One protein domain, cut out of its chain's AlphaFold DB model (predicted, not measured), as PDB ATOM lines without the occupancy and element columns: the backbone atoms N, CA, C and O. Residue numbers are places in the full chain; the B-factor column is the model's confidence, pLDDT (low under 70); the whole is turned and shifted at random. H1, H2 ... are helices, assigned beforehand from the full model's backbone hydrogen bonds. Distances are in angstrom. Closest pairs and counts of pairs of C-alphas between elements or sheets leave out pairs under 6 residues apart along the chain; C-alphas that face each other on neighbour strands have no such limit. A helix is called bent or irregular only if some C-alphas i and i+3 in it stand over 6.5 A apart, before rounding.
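This is residues 31 to 116 of the 557 residues of an uncharacterized protein of Phytophthora fragariae (UniProt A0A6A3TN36). Three helices make a loose, open triangle: the long straight helix H1 is crossed near its first residues by the long kinked helix H3, and the shorter H2 runs from near the middle of H1 to a corner with the beginning of H3. The link after H1 folds back to H2, and beyond the crossing the last part of H3 sticks out, with residues 105 to 116 standing free. The printed part has 86 residues, with three named helices in the order H1, H2, H3 and no named strand, so its class is all helix. The whole is loose, with a radius of gyration of the C-alphas of 16.3 A, and flat, spanning 46 by 39 by 20 A.

H1, residues 31 to 62, is the longest helix by residues; it measures 46.0 A from C-alpha 31 at (102.868, 97.199, 135.530) to C-alpha 62 at (120.517, 62.614, 110.831). H2, residues 72 to 85, measures 20.1 A. H3, residues 87 to 114, measures 39.4 A and ends with C-alpha 114 at (120.542, 103.011, 111.520). H3 has a kink of 44 degrees near residue 98 and is irregular: C-alphas 88 and 91 are 7.1 A apart.

H1 touches H3 with residues 33 to 38 alone, about perpendicular at 73 degrees; the closest C-alphas, of Gly 37 and Ile 96, are 5.5 A apart. H1 touches H2 with residues 44 to 51 alone, at a steep tilt of 47 degrees, opposite ways; the closest C-alphas, of Tyr 48 and Pro 72, are 5.7 A apart. H2 and H3 touch only at the corner by their link, at a shallow tilt of 31 degrees, opposite ways; the closest C-alphas, of Gly 84 and Arg 90, are 5.3 A apart. Every O i to N i+4 pair is within hydrogen-bond range in H1 and H2, and 19 of 24 in H3.

The two C-alphas farthest apart, of Ala 31 and Ser 65, are 47.7 A apart. The printed part has no cut. The link from H1 to H2 is short and the link from H2 to H3 is tight. The mean pLDDT of the printed part is 79.2; residues 31 to 34, 64 to 66 and 116 are under 70.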
ATOM      1  N   ALA A  31     101.761  98.158 135.445       58.31
ATOM      2  CA  ALA A  31     102.868  97.199 135.530       58.31
ATOM      3  C   ALA A  31     102.453  95.753 135.194       58.31
ATOM      4  O   ALA A  31     103.262  94.951 134.726       58.31
ATOM      5  N   VAL A  32     101.180  95.408 135.411       68.69
ATOM      6  CA  VAL A  32     100.635  94.068 135.142       68.69
ATOM      7  C   VAL A  32     100.603  93.736 133.639       68.69
ATOM      8  O   VAL A  32     101.105  92.670 133.269       68.69
ATOM      9  N   PRO A  33     100.075  94.595 132.740       63.69
ATOM     10  CA  PRO A  33     100.093  94.315 131.303       63.69
ATOM     11  C   PRO A  33     101.507  94.328 130.710       63.69
ATOM     12  O   PRO A  33     101.803  93.490 129.860       63.69
ATOM     13  N   SER A  34     102.413  95.188 131.191       67.12
ATOM     14  CA  SER A  34     103.813  95.179 130.744       67.12
ATOM     15  C   SER A  34     104.555  93.912 131.172       67.12
ATOM     16  O   SER A  34     105.339  93.375 130.393       67.12
ATOM     17  N   LEU A  35     104.280  93.384 132.371       79.25
ATOM     18  CA  LEU A  35     104.852  92.116 132.831       79.25
ATOM     19  C   LEU A  35     104.340  90.937 131.995       79.25
ATOM     20  O   LEU A  35     105.128  90.094 131.572       79.25
ATOM     21  N   LYS A  36     103.032  90.894 131.713       77.50
ATOM     22  CA  LYS A  36     102.443  89.886 130.817       77.50
ATOM     23  C   LYS A  36     103.048  89.973 129.413       77.50
ATOM     24  O   LYS A  36     103.413  88.946 128.850       77.50
ATOM     25  N   GLY A  37     103.225  91.186 128.885       77.94
ATOM     26  CA  GLY A  37     103.904  91.426 127.611       77.94
ATOM     27  C   GLY A  37     105.353  90.944 127.613       77.94
ATOM     28  O   GLY A  37     105.771  90.273 126.674       77.94
ATOM     29  N   PHE A  38     106.100  91.198 128.690       82.69
ATOM     30  CA  PHE A  38     107.475  90.724 128.848       82.69
ATOM     31  C   PHE A  38     107.568  89.193 128.870       82.69
ATOM     32  O   PHE A  38     108.403  88.617 128.175       82.69
ATOM     33  N   ILE A  39     106.684  88.518 129.612       84.94
ATOM     34  CA  ILE A  39     106.612  87.049 129.636       84.94
ATOM     35  C   ILE A  39     106.319  86.510 128.233       84.94
ATOM     36  O   ILE A  39     106.960  85.561 127.785       84.94
ATOM     37  N   TRP A  40     105.386  87.135 127.519       81.81
ATOM     38  CA  TRP A  40     104.995  86.709 126.180       81.81
ATOM     39  C   TRP A  40     106.115  86.913 125.148       81.81
ATOM     40  O   TRP A  40     106.396  86.017 124.351       81.81
ATOM     41  N   LEU A  41     106.835  88.034 125.224       82.56
ATOM     42  CA  LEU A  41     108.037  88.299 124.425       82.56
ATOM     43  C   LEU A  41     109.160  87.305 124.734       82.56
ATOM     44  O   LEU A  41     109.766  86.757 123.814       82.56
ATOM     45  N   SER A  42     109.403  87.022 126.015       84.94
ATOM     46  CA  SER A  42     110.387  86.024 126.438       84.94
ATOM     47  C   SER A  42     110.033  84.631 125.921       84.94
ATOM     48  O   SER A  42     110.927  83.891 125.518       84.94
ATOM     49  N   MET A  43     108.747  84.270 125.903       85.12
ATOM     50  CA  MET A  43     108.276  83.006 125.340       85.12
ATOM     51  C   MET A  43     108.534  82.940 123.829       85.12
ATOM     52  O   MET A  43     109.060  81.940 123.347       85.12
ATOM     53  N   GLY A  44     108.222  84.008 123.085       83.50
ATOM     54  CA  GLY A  44     108.503  84.091 121.649       83.50
ATOM     55  C   GLY A  44     110.000  83.997 121.330       83.50
ATOM     56  O   GLY A  44     110.396  83.282 120.411       83.50
ATOM     57  N   TYR A  45     110.843  84.653 122.130       84.44
ATOM     58  CA  TYR A  45     112.299  84.579 121.995       84.44
ATOM     59  C   TYR A  45     112.852  83.188 122.334       84.44
ATOM     60  O   TYR A  45     113.714  82.671 121.621       84.44
ATOM     61  N   LEU A  46     112.324  82.540 123.377       86.62
ATOM     62  CA  LEU A  46     112.685  81.164 123.710       86.62
ATOM     63  C   LEU A  46     112.322  80.215 122.566       86.62
ATOM     64  O   LEU A  46     113.144  79.388 122.186       86.62
ATOM     65  N   PHE A  47     111.138  80.380 121.971       85.69
ATOM     66  CA  PHE A  47     110.711  79.595 120.816       85.69
ATOM     67  C   PHE A  47     111.643  79.790 119.613       85.69
ATOM     68  O   PHE A  47     112.063  78.812 118.994       85.69
ATOM     69  N   TYR A  48     112.037  81.035 119.324       83.50
ATOM     70  CA  TYR A  48     113.029  81.343 118.292       83.50
ATOM     71  C   TYR A  48     114.344  80.580 118.524       83.50
ATOM     72  O   TYR A  48     114.819  79.878 117.631       83.50
ATOM     73  N   ILE A  49     114.891  80.614 119.744       85.38
ATOM     74  CA  ILE A  49     116.098  79.844 120.084       85.38
ATOM     75  C   ILE A  49     115.850  78.339 119.931       85.38
ATOM     76  O   ILE A  49     116.673  77.644 119.337       85.38
ATOM     77  N   SER A  50     114.714  77.829 120.417       83.88
ATOM     78  CA  SER A  50     114.371  76.407 120.327       83.88
ATOM     79  C   SER A  50     114.362  75.912 118.881       83.88
ATOM     80  O   SER A  50     114.939  74.862 118.606       83.88
ATOM     81  N   THR A  51     113.795  76.675 117.941       83.56
ATOM     82  CA  THR A  51     113.804  76.302 116.513       83.56
ATOM     83  C   THR A  51     115.217  76.210 115.935       83.56
ATOM     84  O   THR A  51     115.522  75.247 115.232       83.56
ATOM     85  N   ALA A  52     116.110  77.137 116.295       80.19
ATOM     86  CA  ALA A  52     117.506  77.104 115.866       80.19
ATOM     87  C   ALA A  52     118.268  75.915 116.478       80.19
ATOM     88  O   ALA A  52     119.008  75.223 115.778       80.19
ATOM     89  N   THR A  53     118.055  75.630 117.766       83.94
ATOM     90  CA  THR A  53     118.666  74.460 118.421       83.94
ATOM     91  C   THR A  53     118.145  73.147 117.850       83.94
ATOM     92  O   THR A  53     118.914  72.202 117.699       83.94
ATOM     93  N   LEU A  54     116.863  73.088 117.478       83.81
ATOM     94  CA  LEU A  54     116.266  71.907 116.869       83.81
ATOM     95  C   LEU A  54     116.889  71.631 115.500       83.81
ATOM     96  O   LEU A  54     117.291  70.500 115.257       83.81
ATOM     97  N   ALA A  55     117.067  72.659 114.664       80.19
ATOM     98  CA  ALA A  55     117.747  72.520 113.376       80.19
ATOM     99  C   ALA A  55     119.170  71.950 113.539       80.19
ATOM    100  O   ALA A  55     119.537  70.987 112.864       80.19
ATOM    101  N   GLN A  56     119.939  72.467 114.504       81.38
ATOM    102  CA  GLN A  56     121.290  71.975 114.806       81.38
ATOM    103  C   GLN A  56     121.293  70.528 115.323       81.38
ATOM    104  O   GLN A  56     122.134  69.729 114.913       81.38
ATOM    105  N   LEU A  57     120.345  70.170 116.196       82.31
ATOM    106  CA  LEU A  57     120.204  68.810 116.723       82.31
ATOM    107  C   LEU A  57     119.811  67.813 115.629       82.31
ATOM    108  O   LEU A  57     120.362  66.715 115.578       82.31
ATOM    109  N   THR A  58     118.895  68.184 114.734       81.19
ATOM    110  CA  THR A  58     118.485  67.330 113.612       81.19
ATOM    111  C   THR A  58     119.626  67.150 112.611       81.19
ATOM    112  O   THR A  58     119.877  66.023 112.185       81.19
ATOM    113  N   ALA A  59     120.378  68.213 112.311       79.19
ATOM    114  CA  ALA A  59     121.567  68.134 111.464       79.19
ATOM    115  C   ALA A  59     122.659  67.230 112.068       79.19
ATOM    116  O   ALA A  59     123.292  66.459 111.347       79.19
ATOM    117  N   ALA A  60     122.855  67.281 113.391       79.69
ATOM    118  CA  ALA A  60     123.819  66.435 114.094       79.69
ATOM    119  C   ALA A  60     123.385  64.958 114.170       79.69
ATOM    120  O   ALA A  60     124.232  64.072 114.084       79.69
ATOM    121  N   ALA A  61     122.084  64.684 114.324       81.12
ATOM    122  CA  ALA A  61     121.559  63.327 114.492       81.12
ATOM    123  C   ALA A  61     121.353  62.568 113.168       81.12
ATOM    124  O   ALA A  61     121.597  61.363 113.116       81.12
ATOM    125  N   TYR A  62     120.911  63.247 112.104       78.69
ATOM    126  CA  TYR A  62     120.517  62.614 110.831       78.69
ATOM    127  C   TYR A  62     121.402  63.010 109.640       78.69
ATOM    128  O   TYR A  62     121.156  62.593 108.506       78.69
ATOM    129  N   GLY A  63     122.461  63.781 109.897       73.94
ATOM    130  CA  GLY A  63     123.340  64.338 108.878       73.94
ATOM    131  C   GLY A  63     122.735  65.561 108.170       73.94
ATOM    132  O   GLY A  63     121.532  65.816 108.260       73.94
ATOM    133  N   PRO A  64     123.555  66.323 107.422       66.38
ATOM    134  CA  PRO A  64     123.142  67.584 106.793       66.38
ATOM    135  C   PRO A  64     122.034  67.431 105.734       66.38
ATOM    136  O   PRO A  64     121.436  68.419 105.325       66.38
ATOM    137  N   SER A  65     121.734  66.206 105.296       68.06
ATOM    138  CA  SER A  65     120.723  65.927 104.271       68.06
ATOM    139  C   SER A  65     119.276  65.970 104.782       68.06
ATOM    140  O   SER A  65     118.362  66.029 103.964       68.06
ATOM    141  N   TRP A  66     119.052  65.927 106.102       67.81
ATOM    142  CA  TRP A  66     117.719  65.918 106.729       67.81
ATOM    143  C   TRP A  66     117.550  67.060 107.741       67.81
ATOM    144  O   TRP A  66     116.973  66.881 108.811       67.81
ATOM    145  N   GLU A  67     118.064  68.250 107.427       71.25
ATOM    146  CA  GLU A  67     117.884  69.420 108.288       71.25
ATOM    147  C   GLU A  67     116.433  69.931 108.218       71.25
ATOM    148  O   GLU A  67     115.970  70.418 107.185       71.25
ATOM    149  N   ILE A  68     115.703  69.833 109.332       74.75
ATOM    150  CA  ILE A  68     114.359  70.403 109.466       74.75
ATOM    151  C   ILE A  68     114.499  71.803 110.066       74.75
ATOM    152  O   ILE A  68     114.728  71.955 111.267       74.75
ATOM    153  N   LYS A  69     114.343  72.833 109.230       75.44
ATOM    154  CA  LYS A  69     114.288  74.234 109.664       75.44
ATOM    155  C   LYS A  69     112.840  74.700 109.757       75.44
ATOM    156  O   LYS A  69     112.110  74.678 108.769       75.44
ATOM    157  N   PHE A  70     112.435  75.147 110.940       80.19
ATOM    158  CA  PHE A  70     111.165  75.843 111.123       80.19
ATOM    159  C   PHE A  70     111.389  77.343 111.009       80.19
ATOM    160  O   PHE A  70     112.194  77.889 111.756       80.19
ATOM    161  N   GLU A  71     110.646  77.999 110.116       81.44
ATOM    162  CA  GLU A  71     110.689  79.454 109.983       81.44
ATOM    163  C   GLU A  71     109.970  80.103 111.180       81.44
ATOM    164  O   GLU A  71     108.736  80.017 111.271       81.44
ATOM    165  N   PRO A  72     110.682  80.759 112.116       79.25
ATOM    166  CA  PRO A  72     110.094  81.163 113.393       79.25
ATOM    167  C   PRO A  72     108.981  82.200 113.223       79.25
ATOM    168  O   PRO A  72     107.980  82.163 113.937       79.25
ATOM    169  N   LEU A  73     109.122  83.096 112.241       80.12
ATOM    170  CA  LEU A  73     108.124  84.123 111.934       80.12
ATOM    171  C   LEU A  73     106.815  83.508 111.434       80.12
ATOM    172  O   LEU A  73     105.741  83.929 111.861       80.12
ATOM    173  N   LEU A  74     106.895  82.484 110.578       83.25
ATOM    174  CA  LEU A  74     105.720  81.775 110.077       83.25
ATOM    175  C   LEU A  74     104.991  81.061 111.221       83.25
ATOM    176  O   LEU A  74     103.770  81.163 111.334       83.25
ATOM    177  N   VAL A  75     105.735  80.371 112.090       85.62
ATOM    178  CA  VAL A  75     105.145  79.639 113.217       85.62
ATOM    179  C   VAL A  75     104.452  80.593 114.191       85.62
ATOM    180  O   VAL A  75     103.308  80.349 114.572       85.62
ATOM    181  N   LEU A  76     105.099  81.707 114.546       84.88
ATOM    182  CA  LEU A  76     104.508  82.721 115.423       84.88
ATOM    183  C   LEU A  76     103.282  83.390 114.786       84.88
ATOM    184  O   LEU A  76     102.301  83.644 115.484       84.88
ATOM    185  N   MET A  77     103.289  83.623 113.471       85.44
ATOM    186  CA  MET A  77     102.136  84.166 112.749       85.44
ATOM    187  C   MET A  77     100.942  83.204 112.794       85.44
ATOM    188  O   MET A  77      99.831  83.623 113.109       85.44
ATOM    189  N   ILE A  78     101.163  81.909 112.547       88.62
ATOM    190  CA  ILE A  78     100.109  80.887 112.636       88.62
ATOM    191  C   ILE A  78      99.585  80.780 114.073       88.62
ATOM    192  O   ILE A  78      98.372  80.774 114.281       88.62
ATOM    193  N   ALA A  79     100.474  80.753 115.067       84.50
ATOM    194  CA  ALA A  79     100.092  80.725 116.477       84.50
ATOM    195  C   ALA A  79      99.257  81.956 116.870       84.50
ATOM    196  O   ALA A  79      98.227  81.813 117.528       84.50
ATOM    197  N   SER A  80      99.647  83.151 116.412       83.62
ATOM    198  CA  SER A  80      98.890  84.389 116.614       83.62
ATOM    199  C   SER A  80      97.526  84.346 115.933       83.62
ATOM    200  O   SER A  80      96.548  84.811 116.514       83.62
ATOM    201  N   CYS A  81      97.428  83.779 114.727       85.06
ATOM    202  CA  CYS A  81      96.145  83.565 114.069       85.06
ATOM    203  C   CYS A  81      95.260  82.659 114.930       85.06
ATOM    204  O   CYS A  81      94.147  83.054 115.260       85.06
ATOM    205  N   ILE A  82      95.746  81.493 115.362       86.44
ATOM    206  CA  ILE A  82      94.972  80.556 116.196       86.44
ATOM    207  C   ILE A  82      94.520  81.226 117.504       86.44
ATOM    208  O   ILE A  82      93.338  81.172 117.843       86.44
ATOM    209  N   ALA A  83      95.426  81.915 118.202       82.44
ATOM    210  CA  ALA A  83      95.113  82.629 119.438       82.44
ATOM    211  C   ALA A  83      94.088  83.758 119.222       82.44
ATOM    212  O   ALA A  83      93.159  83.912 120.012       82.44
ATOM    213  N   GLY A  84      94.200  84.503 118.119       80.06
ATOM    214  CA  GLY A  84      93.268  85.571 117.753       80.06
ATOM    215  C   GLY A  84      91.854  85.079 117.421       80.06
ATOM    216  O   GLY A  84      90.885  85.827 117.582       80.06
ATOM    217  N   HIS A  85      91.695  83.818 117.010       82.44
ATOM    218  CA  HIS A  85      90.376  83.211 116.799       82.44
ATOM    219  C   HIS A  85      89.685  82.811 118.113       82.44
ATOM    220  O   HIS A  85      88.469  82.630 118.122       82.44
ATOM    221  N   TYR A  86      90.406  82.740 119.236       82.56
ATOM    222  CA  TYR A  86      89.830  82.366 120.525       82.56
ATOM    223  C   TYR A  86      89.238  83.582 121.259       82.56
ATOM    224  O   TYR A  86      89.958  84.431 121.789       82.56
ATOM    225  N   SER A  87      87.904  83.667 121.305       73.12
ATOM    226  CA  SER A  87      87.166  84.842 121.799       73.12
ATOM    227  C   SER A  87      87.485  85.221 123.249       73.12
ATOM    228  O   SER A  87      87.569  86.409 123.554       73.12
ATOM    229  N   ALA A  88      87.722  84.237 124.121       76.62
ATOM    230  CA  ALA A  88      87.992  84.479 125.538       76.62
ATOM    231  C   ALA A  88      89.369  85.115 125.805       76.62
ATOM    232  O   ALA A  88      89.521  85.830 126.788       76.62
ATOM    233  N   ILE A  89      90.367  84.885 124.940       76.06
ATOM    234  CA  ILE A  89      91.739  85.409 125.114       76.06
ATOM    235  C   ILE A  89      91.990  86.630 124.218       76.06
ATOM    236  O   ILE A  89      92.854  87.451 124.521       76.06
ATOM    237  N   ARG A  90      91.211  86.799 123.139       74.12
ATOM    238  CA  ARG A  90      91.369  87.874 122.147       74.12
ATOM    239  C   ARG A  90      91.506  89.260 122.780       74.12
ATOM    240  O   ARG A  90      92.399  90.008 122.393       74.12
ATOM    241  N   HIS A  91      90.627  89.609 123.721       72.50
ATOM    242  CA  HIS A  91      90.627  90.946 124.321       72.50
ATOM    243  C   HIS A  91      91.913  91.215 125.113       72.50
ATOM    244  O   HIS A  91      92.614  92.187 124.834       72.50
ATOM    245  N   ASP A  92      92.262  90.312 126.028       74.31
ATOM    246  CA  ASP A  92      93.475  90.418 126.840       74.31
ATOM    247  C   ASP A  92      94.737  90.424 125.975       74.31
ATOM    248  O   ASP A  92      95.651  91.215 126.208       74.31
ATOM    249  N   MET A  93      94.773  89.588 124.934       77.06
ATOM    250  CA  MET A  93      95.878  89.526 123.983       77.06
ATOM    251  C   MET A  93      96.076  90.870 123.274       77.06
ATOM    252  O   MET A  93      97.202  91.359 123.229       77.06
ATOM    253  N   HIS A  94      95.004  91.502 122.777       75.31
ATOM    254  CA  HIS A  94      95.083  92.824 122.144       75.31
ATOM    255  C   HIS A  94      95.605  93.899 123.099       75.31
ATOM    256  O   HIS A  94      96.474  94.675 122.716       75.31
ATOM    257  N   VAL A  95      95.133  93.921 124.348       75.06
ATOM    258  CA  VAL A  95      95.600  94.890 125.352       75.06
ATOM    259  C   VAL A  95      97.097  94.716 125.632       75.06
ATOM    260  O   VAL A  95      97.827  95.703 125.735       75.06
ATOM    261  N   ILE A  96      97.567  93.470 125.725       79.12
ATOM    262  CA  ILE A  96      98.986  93.152 125.930       79.12
ATOM    263  C   ILE A  96      99.819  93.540 124.698       79.12
ATOM    264  O   ILE A  96     100.875  94.152 124.850       79.12
ATOM    265  N   LEU A  97      99.346  93.220 123.490       80.06
ATOM    266  CA  LEU A  97      99.991  93.568 122.219       80.06
ATOM    267  C   LEU A  97     100.126  95.080 122.050       80.06
ATOM    268  O   LEU A  97     101.219  95.547 121.750       80.06
ATOM    269  N   ASP A  98      99.061  95.842 122.289       76.44
ATOM    270  CA  ASP A  98      99.082  97.305 122.183       76.44
ATOM    271  C   ASP A  98     100.056  97.929 123.192       76.44
ATOM    272  O   ASP A  98     100.716  98.923 122.889       76.44
ATOM    273  N   ALA A  99     100.186  97.337 124.383       76.62
ATOM    274  CA  ALA A  99     101.156  97.775 125.382       76.62
ATOM    275  C   ALA A  99     102.602  97.405 125.006       76.62
ATOM    276  O   ALA A  99     103.514  98.188 125.261       76.62
ATOM    277  N   ALA A 100     102.829  96.232 124.409       79.25
ATOM    278  CA  ALA A 100     104.159  95.723 124.068       79.25
ATOM    279  C   ALA A 100     104.695  96.242 122.719       79.25
ATOM    280  O   ALA A 100     105.907  96.385 122.549       79.25
ATOM    281  N   ALA A 101     103.810  96.538 121.764       80.81
ATOM    282  CA  ALA A 101     104.150  96.899 120.390       80.81
ATOM    283  C   ALA A 101     105.121  98.089 120.283       80.81
ATOM    284  O   ALA A 101     106.122  97.949 119.575       80.81
ATOM    285  N   PRO A 102     104.935  99.219 120.999       80.50
ATOM    286  CA  PRO A 102     105.870 100.342 120.924       80.50
ATOM    287  C   PRO A 102     107.293  99.976 121.357       80.50
ATOM    288  O   PRO A 102     108.253 100.432 120.739       80.50
ATOM    289  N   TYR A 103     107.444  99.107 122.364       83.06
ATOM    290  CA  TYR A 103     108.753  98.688 122.876       83.06
ATOM    291  C   TYR A 103     109.540  97.824 121.889       83.06
ATOM    292  O   TYR A 103     110.764  97.796 121.963       83.06
ATOM    293  N   MET A 104     108.862  97.146 120.960       82.50
ATOM    294  CA  MET A 104     109.512  96.342 119.922       82.50
ATOM    295  C   MET A 104     109.649  97.103 118.606       82.50
ATOM    296  O   MET A 104     110.724  97.112 118.006       82.50
ATOM    297  N   PHE A 105     108.584  97.771 118.157       80.88
ATOM    298  CA  PHE A 105     108.578  98.463 116.873       80.88
ATOM    299  C   PHE A 105     109.493  99.683 116.862       80.88
ATOM    300  O   PHE A 105     110.182  99.891 115.866       80.88
ATOM    301  N   LEU A 106     109.568 100.462 117.948       84.69
ATOM    302  CA  LEU A 106     110.418 101.652 117.975       84.69
ATOM    303  C   LEU A 106     111.910 101.291 117.836       84.69
ATOM    304  O   LEU A 106     112.533 101.794 116.900       84.69
ATOM    305  N   PRO A 107     112.496 100.380 118.645       85.25
ATOM    306  CA  PRO A 107     113.876  99.948 118.434       85.25
ATOM    307  C   PRO A 107     114.088  99.247 117.092       85.25
ATOM    308  O   PRO A 107     115.122  99.458 116.468       85.25
ATOM    309  N   PHE A 108     113.120  98.453 116.618       79.06
ATOM    310  CA  PHE A 108     113.209  97.789 115.318       79.06
ATOM    311  C   PHE A 108     113.338  98.796 114.171       79.06
ATOM    312  O   PHE A 108     114.263  98.687 113.367       79.06
ATOM    313  N   PHE A 109     112.457  99.799 114.099       76.81
ATOM    314  CA  PHE A 109     112.503 100.807 113.040       76.81
ATOM    315  C   PHE A 109     113.731 101.713 113.162       76.81
ATOM    316  O   PHE A 109     114.355 102.018 112.146       76.81
ATOM    317  N   VAL A 110     114.136 102.076 114.384       85.81
ATOM    318  CA  VAL A 110     115.363 102.858 114.624       85.81
ATOM    319  C   VAL A 110     116.605 102.075 114.198       85.81
ATOM    320  O   VAL A 110     117.434 102.604 113.464       85.81
ATOM    321  N   MET A 111     116.733 100.809 114.600       79.06
ATOM    322  CA  MET A 111     117.881  99.968 114.253       79.06
ATOM    323  C   MET A 111     117.911  99.644 112.758       79.06
ATOM    324  O   MET A 111     118.977  99.690 112.152       79.06
ATOM    325  N   THR A 112     116.755  99.378 112.148       73.94
ATOM    326  CA  THR A 112     116.649  99.148 110.699       73.94
ATOM    327  C   THR A 112     117.059 100.395 109.915       73.94
ATOM    328  O   THR A 112     117.798 100.285 108.940       73.94
ATOM    329  N   GLY A 113     116.648 101.585 110.368       76.44
ATOM    330  CA  GLY A 113     117.096 102.855 109.796       76.44
ATOM    331  C   GLY A 113     118.592 103.110 110.005       76.44
ATOM    332  O   GLY A 113     119.276 103.526 109.077       76.44
ATOM    333  N   ALA A 114     119.127 102.811 111.191       80.56
ATOM    334  CA  ALA A 114     120.542 103.011 111.520       80.56
ATOM    335  C   ALA A 114     121.485 102.019 110.818       80.56
ATOM    336  O   ALA A 114     122.625 102.359 110.509       80.56
ATOM    337  N   ALA A 115     121.026 100.796 110.539       71.06
ATOM    338  CA  ALA A 115     121.784  99.786 109.796       71.06
ATOM    339  C   ALA A 115     121.904 100.109 108.296       71.06
ATOM    340  O   ALA A 115     122.635  99.435 107.561       71.06
ATOM    341  N   LEU A 116     121.188 101.132 107.831       69.44
ATOM    342  CA  LEU A 116     121.101 101.492 106.433       69.44
ATOM    343  C   LEU A 116     122.337 102.266 105.979       69.44
ATOM    344  O   LEU A 116     122.550 103.426 106.326       69.44
TER     345      LEU A 116